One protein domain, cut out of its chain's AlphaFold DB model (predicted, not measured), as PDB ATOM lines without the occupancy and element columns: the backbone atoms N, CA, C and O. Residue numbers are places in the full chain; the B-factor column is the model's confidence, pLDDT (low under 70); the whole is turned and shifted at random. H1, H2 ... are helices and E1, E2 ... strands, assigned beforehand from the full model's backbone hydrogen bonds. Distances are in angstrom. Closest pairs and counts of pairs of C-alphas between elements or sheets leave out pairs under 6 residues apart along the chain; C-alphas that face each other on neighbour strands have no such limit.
ATOM      1  N   VAL A 194      26.218 -24.552  -0.646       96.56
ATOM      2  CA  VAL A 194      25.427 -24.112   0.506       96.56
ATOM      3  C   VAL A 194      25.667 -25.110   1.628       96.56
ATOM      4  O   VAL A 194      25.378 -26.296   1.463       96.56
ATOM      5  N   ILE A 195      26.182 -24.638   2.761       95.06
ATOM      6  CA  ILE A 195      26.394 -25.465   3.951       95.06
ATOM      7  C   ILE A 195      25.344 -25.077   4.982       95.06
ATOM      8  O   ILE A 195      25.217 -23.913   5.349       95.06
ATOM      9  N   LEU A 196      24.577 -26.057   5.439       91.19
ATOM     10  CA  LEU A 196      23.530 -25.898   6.436       91.19
ATOM     11  C   LEU A 196      23.910 -26.686   7.688       91.19
ATOM     12  O   LEU A 196      24.443 -27.785   7.586       91.19
ATOM     13  N   GLY A 197      23.590 -26.162   8.867       90.44
ATOM     14  CA  GLY A 197      23.799 -26.856  10.140       90.44
ATOM     15  C   GLY A 197      24.600 -26.030  11.147       90.44
ATOM     16  O   GLY A 197      24.989 -24.904  10.847       90.44
ATOM     17  N   PRO A 198      24.845 -26.560  12.358       90.19
ATOM     18  CA  PRO A 198      25.412 -25.790  13.471       90.19
ATOM     19  C   PRO A 198      26.851 -25.298  13.274       90.19
ATOM     20  O   PRO A 198      27.291 -24.431  14.019       90.19
ATOM     21  N   ILE A 199      27.574 -25.871  12.311       91.44
ATOM     22  CA  ILE A 199      28.984 -25.567  12.021       91.44
ATOM     23  C   ILE A 199      29.175 -24.913  10.645       91.44
ATOM     24  O   ILE A 199      30.285 -24.916  10.115       91.44
ATOM     25  N   SER A 200      28.098 -24.425  10.020       93.12
ATOM     26  CA  SER A 200      28.153 -23.898   8.652       93.12
ATOM     27  C   SER A 200      29.106 -22.711   8.517       93.12
ATOM     28  O   SER A 200      29.860 -22.651   7.550       93.12
ATOM     29  N   ASP A 201      29.120 -21.807   9.499       91.44
ATOM     30  CA  ASP A 201      30.010 -20.644   9.552       91.44
ATOM     31  C   ASP A 201      31.487 -21.062   9.596       91.44
ATOM     32  O   ASP A 201      32.277 -20.634   8.754       91.44
ATOM     33  N   ILE A 202      31.830 -21.975  10.507       94.31
ATOM     34  CA  ILE A 202      33.188 -22.514  10.659       94.31
ATOM     35  C   ILE A 202      33.623 -23.250   9.385       94.31
ATOM     36  O   ILE A 202      34.752 -23.085   8.925       94.31
ATOM     37  N   ALA A 203      32.740 -24.061   8.795       95.44
ATOM     38  CA  ALA A 203      33.046 -24.805   7.577       95.44
ATOM     39  C   ALA A 203      33.304 -23.866   6.385       95.44
ATOM     40  O   ALA A 203      34.269 -24.064   5.648       95.44
ATOM     41  N   MET A 204      32.484 -22.825   6.214       94.94
ATOM     42  CA  MET A 204      32.661 -21.832   5.149       94.94
ATOM     43  C   MET A 204      33.947 -21.010   5.327       94.94
ATOM     44  O   MET A 204      34.682 -20.799   4.357       94.94
ATOM     45  N   GLU A 205      34.261 -20.581   6.553       95.75
ATOM     46  CA  GLU A 205      35.506 -19.863   6.863       95.75
ATOM     47  C   GLU A 205      36.735 -20.740   6.588       95.75
ATOM     48  O   GLU A 205      37.670 -20.316   5.905       95.75
ATOM     49  N   LYS A 206      36.705 -22.000   7.034       96.81
ATOM     50  CA  LYS A 206      37.796 -22.954   6.818       96.81
ATOM     51  C   LYS A 206      38.015 -23.250   5.333       96.81
ATOM     52  O   LYS A 206      39.151 -23.186   4.879       96.81
ATOM     53  N   LEU A 207      36.953 -23.505   4.562       97.62
ATOM     54  CA  LEU A 207      37.058 -23.751   3.116       97.62
ATOM     55  C   LEU A 207      37.632 -22.549   2.362       97.62
ATOM     56  O   LEU A 207      38.508 -22.720   1.521       97.62
ATOM     57  N   SER A 208      37.167 -21.337   2.672       96.62
ATOM     58  CA  SER A 208      37.664 -20.124   2.010       96.62
ATOM     59  C   SER A 208      39.102 -19.760   2.399       96.62
ATOM     60  O   SER A 208      39.805 -19.152   1.595       96.62
ATOM     61  N   THR A 209      39.553 -20.150   3.595       97.44
ATOM     62  CA  THR A 209      40.914 -19.868   4.083       97.44
ATOM     63  C   THR A 209      41.926 -20.925   3.642       97.44
ATOM     64  O   THR A 209      43.033 -20.582   3.233       97.44
ATOM     65  N   GLU A 210      41.569 -22.209   3.727       97.94
ATOM     66  CA  GLU A 210      42.478 -23.328   3.439       97.94
ATOM     67  C   GLU A 210      42.504 -23.707   1.950       97.94
ATOM     68  O   GLU A 210      43.519 -24.215   1.482       97.94
ATOM     69  N   LEU A 211      41.422 -23.444   1.201       97.69
ATOM     70  CA  LEU A 211      41.286 -23.769  -0.228       97.69
ATOM     71  C   LEU A 211      40.811 -22.552  -1.064       97.69
ATOM     72  O   LEU A 211      39.783 -22.624  -1.749       97.69
ATOM     73  N   PRO A 212      41.530 -21.411  -1.027       97.19
ATOM     74  CA  PRO A 212      41.113 -20.162  -1.682       97.19
ATOM     75  C   PRO A 212      41.154 -20.218  -3.219       97.19
ATOM     76  O   PRO A 212      40.571 -19.364  -3.898       97.19
ATOM     77  N   ASP A 213      41.863 -21.196  -3.779       97.31
ATOM     78  CA  ASP A 213      41.919 -21.514  -5.206       97.31
ATOM     79  C   ASP A 213      40.631 -22.190  -5.696       97.31
ATOM     80  O   ASP A 213      40.272 -22.039  -6.861       97.31
ATOM     81  N   GLN A 214      39.904 -22.874  -4.806       97.81
ATOM     82  CA  GLN A 214      38.687 -23.619  -5.135       97.81
ATOM     83  C   GLN A 214      37.408 -22.971  -4.609       97.81
ATOM     84  O   GLN A 214      36.360 -23.132  -5.235       97.81
ATOM     85  N   PHE A 215      37.466 -22.247  -3.489       98.25
ATOM     86  CA  PHE A 215      36.291 -21.694  -2.813       98.25
ATOM     87  C   PHE A 215      36.413 -20.188  -2.584       98.25
ATOM     88  O   PHE A 215      37.478 -19.665  -2.264       98.25
ATOM     89  N   GLU A 216      35.294 -19.478  -2.715       97.88
ATOM     90  CA  GLU A 216      35.209 -18.043  -2.433       97.88
ATOM     91  C   GLU A 216      33.860 -17.723  -1.784       97.88
ATOM     92  O   GLU A 216      32.813 -18.194  -2.231       97.88
ATOM     93  N   MET A 217      33.873 -16.941  -0.703       95.69
ATOM     94  CA  MET A 217      32.651 -16.582   0.016       95.69
ATOM     95  C   MET A 217      31.918 -15.446  -0.692       95.69
ATOM     96  O   MET A 217      32.478 -14.372  -0.915       95.69
ATOM     97  N   ALA A 218      30.652 -15.675  -1.041       95.06
ATOM     98  CA  ALA A 218      29.861 -14.671  -1.735       95.06
ATOM     99  C   ALA A 218      29.462 -13.539  -0.782       95.06
ATOM    100  O   ALA A 218      28.846 -13.761   0.263       95.06
ATOM    101  N   GLN A 219      29.793 -12.304  -1.159       89.75
ATOM    102  CA  GLN A 219      29.484 -11.141  -0.335       89.75
ATOM    103  C   GLN A 219      27.975 -10.890  -0.258       89.75
ATOM    104  O   GLN A 219      27.279 -10.806  -1.275       89.75
ATOM    105  N   SER A 220      27.479 -10.724   0.969       87.44
ATOM    106  CA  SER A 220      26.105 -10.308   1.227       87.44
ATOM    107  C   SER A 220      25.991  -8.787   1.273       87.44
ATOM    108  O   SER A 220      26.783  -8.132   1.951       87.44
ATOM    109  N   VAL A 221      24.956  -8.237   0.651       86.56
ATOM    110  CA  VAL A 221      24.577  -6.827   0.770       86.56
ATOM    111  C   VAL A 221      23.367  -6.669   1.697       86.56
ATOM    112  O   VAL A 221      22.530  -7.578   1.767       86.56
ATOM    113  N   PRO A 222      23.231  -5.541   2.414       81.81
ATOM    114  CA  PRO A 222      21.987  -5.202   3.093       81.81
ATOM    115  C   PRO A 222      20.848  -5.101   2.077       81.81
ATOM    116  O   PRO A 222      21.024  -4.563   0.983       81.81
ATOM    117  N   ARG A 223      19.672  -5.619   2.425       77.75
ATOM    118  CA  ARG A 223      18.451  -5.370   1.658       77.75
ATOM    119  C   ARG A 223      17.976  -3.945   1.936       77.75
ATOM    120  O   ARG A 223      17.873  -3.576   3.104       77.75
ATOM    121  N   ASP A 224      17.649  -3.182   0.893       71.94
ATOM    122  CA  ASP A 224      17.142  -1.811   1.043       71.94
ATOM    123  C   ASP A 224      16.005  -1.748   2.073       71.94
ATOM    124  O   ASP A 224      14.989  -2.439   1.951       71.94
ATOM    125  N   GLY A 225      16.216  -0.948   3.124       63.56
ATOM    126  CA  GLY A 225      15.244  -0.708   4.190       63.56
ATOM    127  C   GLY A 225      15.114  -1.799   5.265       63.56
ATOM    128  O   GLY A 225      14.157  -1.747   6.037       63.56
ATOM    129  N   GLY A 226      16.027  -2.779   5.362       65.44
ATOM    130  CA  GLY A 226      15.960  -3.815   6.406       65.44
ATOM    131  C   GLY A 226      17.306  -4.396   6.858       65.44
ATOM    132  O   GLY A 226      18.334  -4.238   6.211       65.44
ATOM    133  N   SER A 227      17.293  -5.132   7.975       62.53
ATOM    134  CA  SER A 227      18.471  -5.825   8.537       62.53
ATOM    135  C   SER A 227      18.815  -7.151   7.838       62.53
ATOM    136  O   SER A 227      19.784  -7.818   8.198       62.53
ATOM    137  N   ALA A 228      18.019  -7.560   6.846       70.06
ATOM    138  CA  ALA A 228      18.206  -8.817   6.137       70.06
ATOM    139  C   ALA A 228      19.359  -8.715   5.128       70.06
ATOM    140  O   ALA A 228      19.357  -7.850   4.253       70.06
ATOM    141  N   LYS A 229      20.315  -9.641   5.225       78.38
ATOM    142  CA  LYS A 229      21.415  -9.806   4.269       78.38
ATOM    143  C   LYS A 229      20.939 -10.591   3.041       78.38
ATOM    144  O   LYS A 229      20.205 -11.569   3.178       78.38
ATOM    145  N   VAL A 230      21.342 -10.166   1.845       84.44
ATOM    146  CA  VAL A 230      21.008 -10.815   0.566       84.44
ATOM    147  C   VAL A 230      22.272 -10.985  -0.267       84.44
ATOM    148  O   VAL A 230      23.088 -10.074  -0.357       84.44
ATOM    149  N   ILE A 231      22.423 -12.139  -0.912       87.50
ATOM    150  CA  ILE A 231      23.493 -12.383  -1.883       87.50
ATOM    151  C   ILE A 231      22.934 -12.134  -3.286       87.50
ATOM    152  O   ILE A 231      21.901 -12.696  -3.656       87.50
ATOM    153  N   LYS A 232      23.596 -11.268  -4.062       90.06
ATOM    154  CA  LYS A 232      23.214 -10.987  -5.455       90.06
ATOM    155  C   LYS A 232      23.667 -12.128  -6.368       90.06
ATOM    156  O   LYS A 232      24.783 -12.616  -6.220       90.06
ATOM    157  N   LEU A 233      22.844 -12.492  -7.353       89.44
ATOM    158  CA  LEU A 233      23.195 -13.523  -8.343       89.44
ATOM    159  C   LEU A 233      24.467 -13.176  -9.129       89.44
ATOM    160  O   LEU A 233      25.256 -14.069  -9.415       89.44
ATOM    161  N   ASP A 234      24.716 -11.894  -9.405       91.56
ATOM    162  CA  ASP A 234      25.937 -11.469 -10.100       91.56
ATOM    163  C   ASP A 234      27.211 -11.786  -9.307       91.56
ATOM    164  O   ASP A 234      28.218 -12.154  -9.899       91.56
ATOM    165  N   SER A 235      27.158 -11.726  -7.971       93.44
ATOM    166  CA  SER A 235      28.282 -12.129  -7.109       93.44
ATOM    167  C   SER A 235      28.592 -13.620  -7.280       93.44
ATOM    168  O   SER A 235      29.742 -14.015  -7.450       93.44
ATOM    169  N   VAL A 236      27.546 -14.453  -7.337       94.62
ATOM    170  CA  VAL A 236      27.677 -15.897  -7.587       94.62
ATOM    171  C   VAL A 236      28.267 -16.163  -8.975       94.62
ATOM    172  O   VAL A 236      29.163 -16.997  -9.105       94.62
ATOM    173  N   ARG A 237      27.804 -15.435 -10.001       93.88
ATOM    174  CA  ARG A 237      28.306 -15.554 -11.378       93.88
ATOM    175  C   ARG A 237      29.792 -15.199 -11.474       93.88
ATOM    176  O   ARG A 237      30.558 -15.991 -12.011       93.88
ATOM    177  N   GLN A 238      30.205 -14.068 -10.902       95.62
ATOM    178  CA  GLN A 238      31.604 -13.622 -10.927       95.62
ATOM    179  C   GLN A 238      32.550 -14.631 -10.268       95.62
ATOM    180  O   GLN A 238      33.662 -14.841 -10.742       95.62
ATOM    181  N   ILE A 239      32.125 -15.278  -9.181       96.88
ATOM    182  CA  ILE A 239      32.925 -16.327  -8.534       96.88
ATOM    183  C   ILE A 239      33.049 -17.560  -9.443       96.88
ATOM    184  O   ILE A 239      34.140 -18.114  -9.587       96.88
ATOM    185  N   ALA A 240      31.954 -17.971 -10.086       94.94
ATOM    186  CA  ALA A 240      31.961 -19.103 -11.009       94.94
ATOM    187  C   ALA A 240      32.855 -18.848 -12.240       94.94
ATOM    188  O   ALA A 240      33.561 -19.758 -12.672       94.94
ATOM    189  N   GLU A 241      32.884 -17.616 -12.760       95.75
ATOM    190  CA  GLU A 241      33.761 -17.190 -13.868       95.75
ATOM    191  C   GLU A 241      35.251 -17.263 -13.506       95.75
ATOM    192  O   GLU A 241      36.084 -17.541 -14.368       95.75
ATOM    193  N   LYS A 242      35.599 -17.103 -12.222       96.69
ATOM    194  CA  LYS A 242      36.959 -17.354 -11.709       96.69
ATOM    195  C   LYS A 242      37.288 -18.848 -11.580       96.69
ATOM    196  O   LYS A 242      38.370 -19.186 -11.112       96.69
ATOM    197  N   GLY A 243      36.362 -19.745 -11.929       96.88
ATOM    198  CA  GLY A 243      36.538 -21.191 -11.809       96.88
ATOM    199  C   GLY A 243      36.409 -21.725 -10.380       96.88
ATOM    200  O   GLY A 243      36.934 -22.801 -10.099       96.88
ATOM    201  N   LYS A 244      35.716 -21.005  -9.485       98.19
ATOM    202  CA  LYS A 244      35.584 -21.348  -8.058       98.19
ATOM    203  C   LYS A 244      34.151 -21.668  -7.644       98.19
ATOM    204  O   LYS A 244      33.185 -21.203  -8.244       98.19
ATOM    205  N   HIS A 245      34.014 -22.421  -6.559       98.12
ATOM    206  CA  HIS A 245      32.756 -22.648  -5.864       98.12
ATOM    207  C   HIS A 245      32.394 -21.434  -4.996       98.12
ATOM    208  O   HIS A 245      33.105 -21.097  -4.047       98.12
ATOM    209  N   ALA A 246      31.258 -20.800  -5.288       97.88
ATOM    210  CA  ALA A 246      30.707 -19.750  -4.436       97.88
ATOM    211  C   ALA A 246      30.106 -20.353  -3.160       97.88
ATOM    212  O   ALA A 246      29.124 -21.092  -3.240       97.88
ATOM    213  N   LEU A 247      30.665 -20.029  -1.995       97.56
ATOM    214  CA  LEU A 247      30.114 -20.399  -0.692       97.56
ATOM    215  C   LEU A 247      28.987 -19.428  -0.326       97.56
ATOM    216  O   LEU A 247      29.212 -18.217  -0.236       97.56
ATOM    217  N   LEU A 248      27.778 -19.956  -0.125       95.56
ATOM    218  CA  LEU A 248      26.562 -19.174   0.095       95.56
ATOM    219  C   LEU A 248      25.965 -19.437   1.483       95.56
ATOM    220  O   LEU A 248      25.493 -20.539   1.761       95.56
ATOM    221  N   ASP A 249      25.905 -18.394   2.311       91.38
ATOM    222  CA  ASP A 249      25.133 -18.389   3.559       91.38
ATOM    223  C   ASP A 249      23.708 -17.903   3.260       91.38
ATOM    224  O   ASP A 249      23.425 -16.703   3.194       91.38
ATOM    225  N   ILE A 250      22.821 -18.849   2.949       89.19
ATOM    226  CA  ILE A 250      21.451 -18.570   2.512       89.19
ATOM    227  C   ILE A 250      20.445 -19.531   3.146       89.19
ATOM    228  O   ILE A 250      20.763 -20.640   3.566       89.19
ATOM    229  N   THR A 251      19.176 -19.121   3.171       85.75
ATOM    230  CA  THR A 251      18.087 -19.953   3.695       85.75
ATOM    231  C   THR A 251      17.697 -21.077   2.722       85.75
ATOM    232  O   THR A 251      17.857 -20.911   1.511       85.75
ATOM    233  N   PRO A 252      17.078 -22.179   3.191       82.44
ATOM    234  CA  PRO A 252      16.563 -23.235   2.310       82.44
ATOM    235  C   PRO A 252      15.624 -22.718   1.207       82.44
ATOM    236  O   PRO A 252      15.726 -23.129   0.057       82.44
ATOM    237  N   ALA A 253      14.785 -21.724   1.512       80.31
ATOM    238  CA  ALA A 253      13.932 -21.087   0.508       80.31
ATOM    239  C   ALA A 253      14.744 -20.394  -0.607       80.31
ATOM    240  O   ALA A 253      14.316 -20.344  -1.754       80.31
ATOM    241  N   ALA A 254      15.926 -19.849  -0.303       84.88
ATOM    242  CA  ALA A 254      16.815 -19.279  -1.314       84.88
ATOM    243  C   ALA A 254      17.510 -20.354  -2.167       84.88
ATOM    244  O   ALA A 254      17.739 -20.119  -3.352       84.88
ATOM    245  N   VAL A 255      17.790 -21.530  -1.596       87.62
ATOM    246  CA  VAL A 255      18.292 -22.699  -2.339       87.62
ATOM    247  C   VAL A 255      17.285 -23.127  -3.403       87.62
ATOM    248  O   VAL A 255      17.660 -23.328  -4.555       87.62
ATOM    249  N   GLU A 256      16.000 -23.204  -3.047       81.31
ATOM    250  CA  GLU A 256      14.931 -23.518  -4.001       81.31
ATOM    251  C   GLU A 256      14.901 -22.513  -5.163       81.31
ATOM    252  O   GLU A 256      14.812 -22.918  -6.321       81.31
ATOM    253  N   ARG A 257      15.086 -21.213  -4.886       82.62
ATOM    254  CA  ARG A 257      15.193 -20.188  -5.939       82.62
ATOM    255  C   ARG A 257      16.417 -20.377  -6.834       82.62
ATOM    256  O   ARG A 257      16.298 -20.187  -8.037       82.62
ATOM    257  N   LEU A 258      17.571 -20.757  -6.280       87.88
ATOM    258  CA  LEU A 258      18.781 -21.035  -7.069       87.88
ATOM    259  C   LEU A 258      18.633 -22.267  -7.963       87.88
ATOM    260  O   LEU A 258      19.082 -22.244  -9.107       87.88
ATOM    261  N   ASN A 259      17.990 -23.325  -7.461       83.62
ATOM    262  CA  ASN A 259      17.605 -24.473  -8.282       83.62
ATOM    263  C   ASN A 259      16.675 -24.034  -9.418       83.62
ATOM    264  O   ASN A 259      16.859 -24.455 -10.556       83.62
ATOM    265  N   TYR A 260      15.724 -23.147  -9.113       78.69
ATOM    266  CA  TYR A 260      14.777 -22.619 -10.087       78.69
ATOM    267  C   TYR A 260      15.455 -21.830 -11.211       78.69
ATOM    268  O   TYR A 260      15.150 -22.043 -12.377       78.69
ATOM    269  N   VAL A 261      16.428 -20.974 -10.880       83.75
ATOM    270  CA  VAL A 261      17.245 -20.245 -11.870       83.75
ATOM    271  C   VAL A 261      18.423 -21.067 -12.409       83.75
ATOM    272  O   VAL A 261      19.377 -20.505 -12.938       83.75
ATOM    273  N   GLN A 262      18.365 -22.393 -12.268       85.00
ATOM    274  CA  GLN A 262      19.280 -23.359 -12.880       85.00
ATOM    275  C   GLN A 262      20.757 -23.259 -12.447       85.00
ATOM    276  O   GLN A 262      21.641 -23.784 -13.120       85.00
ATOM    277  N   TYR A 263      21.044 -22.652 -11.291       89.31
ATOM    278  CA  TYR A 263      22.392 -22.677 -10.702       89.31
ATOM    279  C   TYR A 263      22.698 -23.993  -9.981       89.31
ATOM    280  O   TYR A 263      23.865 -24.300  -9.747       89.31
ATOM    281  N   TYR A 264      21.649 -24.737  -9.608       90.75
ATOM    282  CA  TYR A 264      21.690 -26.028  -8.918       90.75
ATOM    283  C   TYR A 264      22.821 -26.119  -7.884       90.75
ATOM    284  O   TYR A 264      23.803 -26.812  -8.130       90.75
ATOM    285  N   PRO A 265      22.759 -25.431  -6.735       95.06
ATOM    286  CA  PRO A 265      23.839 -25.494  -5.755       95.06
ATOM    287  C   PRO A 265      24.062 -26.920  -5.224       95.06
ATOM    288  O   PRO A 265      23.145 -27.743  -5.183       95.06
ATOM    289  N   VAL A 266      25.289 -27.219  -4.806       96.06
ATOM    290  CA  VAL A 266      25.602 -28.369  -3.953       96.06
ATOM    291  C   VAL A 266      25.188 -27.999  -2.532       96.06
ATOM    292  O   VAL A 266      25.654 -26.998  -1.993       96.06
ATOM    293  N   VAL A 267      24.295 -28.782  -1.931       94.56
ATOM    294  CA  VAL A 267      23.761 -28.507  -0.592       94.56
ATOM    295  C   VAL A 267      24.272 -29.571   0.365       94.56
ATOM    296  O   VAL A 267      23.977 -30.752   0.189       94.56
ATOM    297  N   VAL A 268      25.031 -29.150   1.372       94.94
ATOM    298  CA  VAL A 268      25.604 -30.022   2.401       94.94
ATOM    299  C   VAL A 268      24.936 -29.696   3.729       94.94
ATOM    300  O   VAL A 268      24.960 -28.548   4.165       94.94
ATOM    301  N   PHE A 269      24.331 -30.691   4.375       92.44
ATOM    302  CA  PHE A 269      23.787 -30.546   5.724       92.44
ATOM    303  C   PHE A 269      24.716 -31.229   6.729       92.44
ATOM    304  O   PHE A 269      24.901 -32.442   6.682       92.44
ATOM    305  N   CYS A 270      25.301 -30.444   7.628       89.19
ATOM    306  CA  CYS A 270      26.106 -30.925   8.741       89.19
ATOM    307  C   CYS A 270      25.177 -31.274   9.908       89.19
ATOM    308  O   CYS A 270      24.761 -30.397  10.672       89.19
TER     309      CYS A 270
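This is residues 194 to 270 of the 294 residues of an uncharacterized protein of Pelodiscus sinensis (UniProt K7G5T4). At the core lies a short parallel strand pair, E2 and E5, with helix H1 over one side of it and helix H2 over the other; a second parallel pair, E1 and E6, sits near E5, with E1 the strand that comes close to E5 and E6 apart from it. The hairpin E3 and E4 makes one end of the longest axis, with the end of H1 at the other, and H3 lies off to one side, near E1. The printed part has 77 residues, with three named helices and six named strands in the order E1 H1 E2 E3 E4 H2 E5 H3 E6. Its class is mixed, helices and strands; E3 and E4 are its antiparallel pair. It is compact, with a radius of gyration of the C-alphas of 12.3 A and spans of 35 by 30 by 22 A.

Look first at E5, residues 245 to 248, which runs 9.3 A from C-alpha 245 at (32.756, -22.648, -5.864), and at its neighbour E2, residues 215 to 217. Find C-alpha 200 at (28.153, -23.898, 8.652); from there H1, residues 200 to 210, runs 15.3 A. H2 is residues 233 to 241 and H3 residues 252 to 260, each 12.5 A long. E1 is residues 194 to 196, E3 residues 220 to 222 and E4 residues 229 to 231. E6, residues 266 to 269, runs 10.1 A to C-alpha 269 at (23.787, -30.546, 5.724).

E2 and E5 are parallel at 30 degrees, with N 247 and O 216 2.8 A apart, within hydrogen-bond range. The closest C-alphas of H1 and E2 are those of Ser 208 and Phe 215, 5.3 A apart. For H2 and E5 they are those of Ile 239 and Ala 246, at 5.8 A. H1 and H2 are apart. The closest C-alphas of E5 and E1 are those of Leu 248 and Val 194, 5.1 A apart. E1 and E6 are parallel at 11 degrees, with N 196 and O 268 at 2.8 A. E2 runs on into E3 at 9 degrees, and E3 and E4 form an antiparallel hairpin, with N 221 and O 230 at 2.8 A. The closest C-alphas of H3 and E1 are those of Val 255 and Val 194, at 7.8 A. In H1, H2 and H3 every O i to N i+4 pair is within hydrogen-bond range.

The two C-alphas farthest apart are those of Glu 210 and Gly 225, at 35.4 A. The printed part has no cut and no long link; the link from E3 to E4 is short and the others are tight. Mean pLDDT of the printed part is 90.1; look for values under 70 at residues 225 to 227.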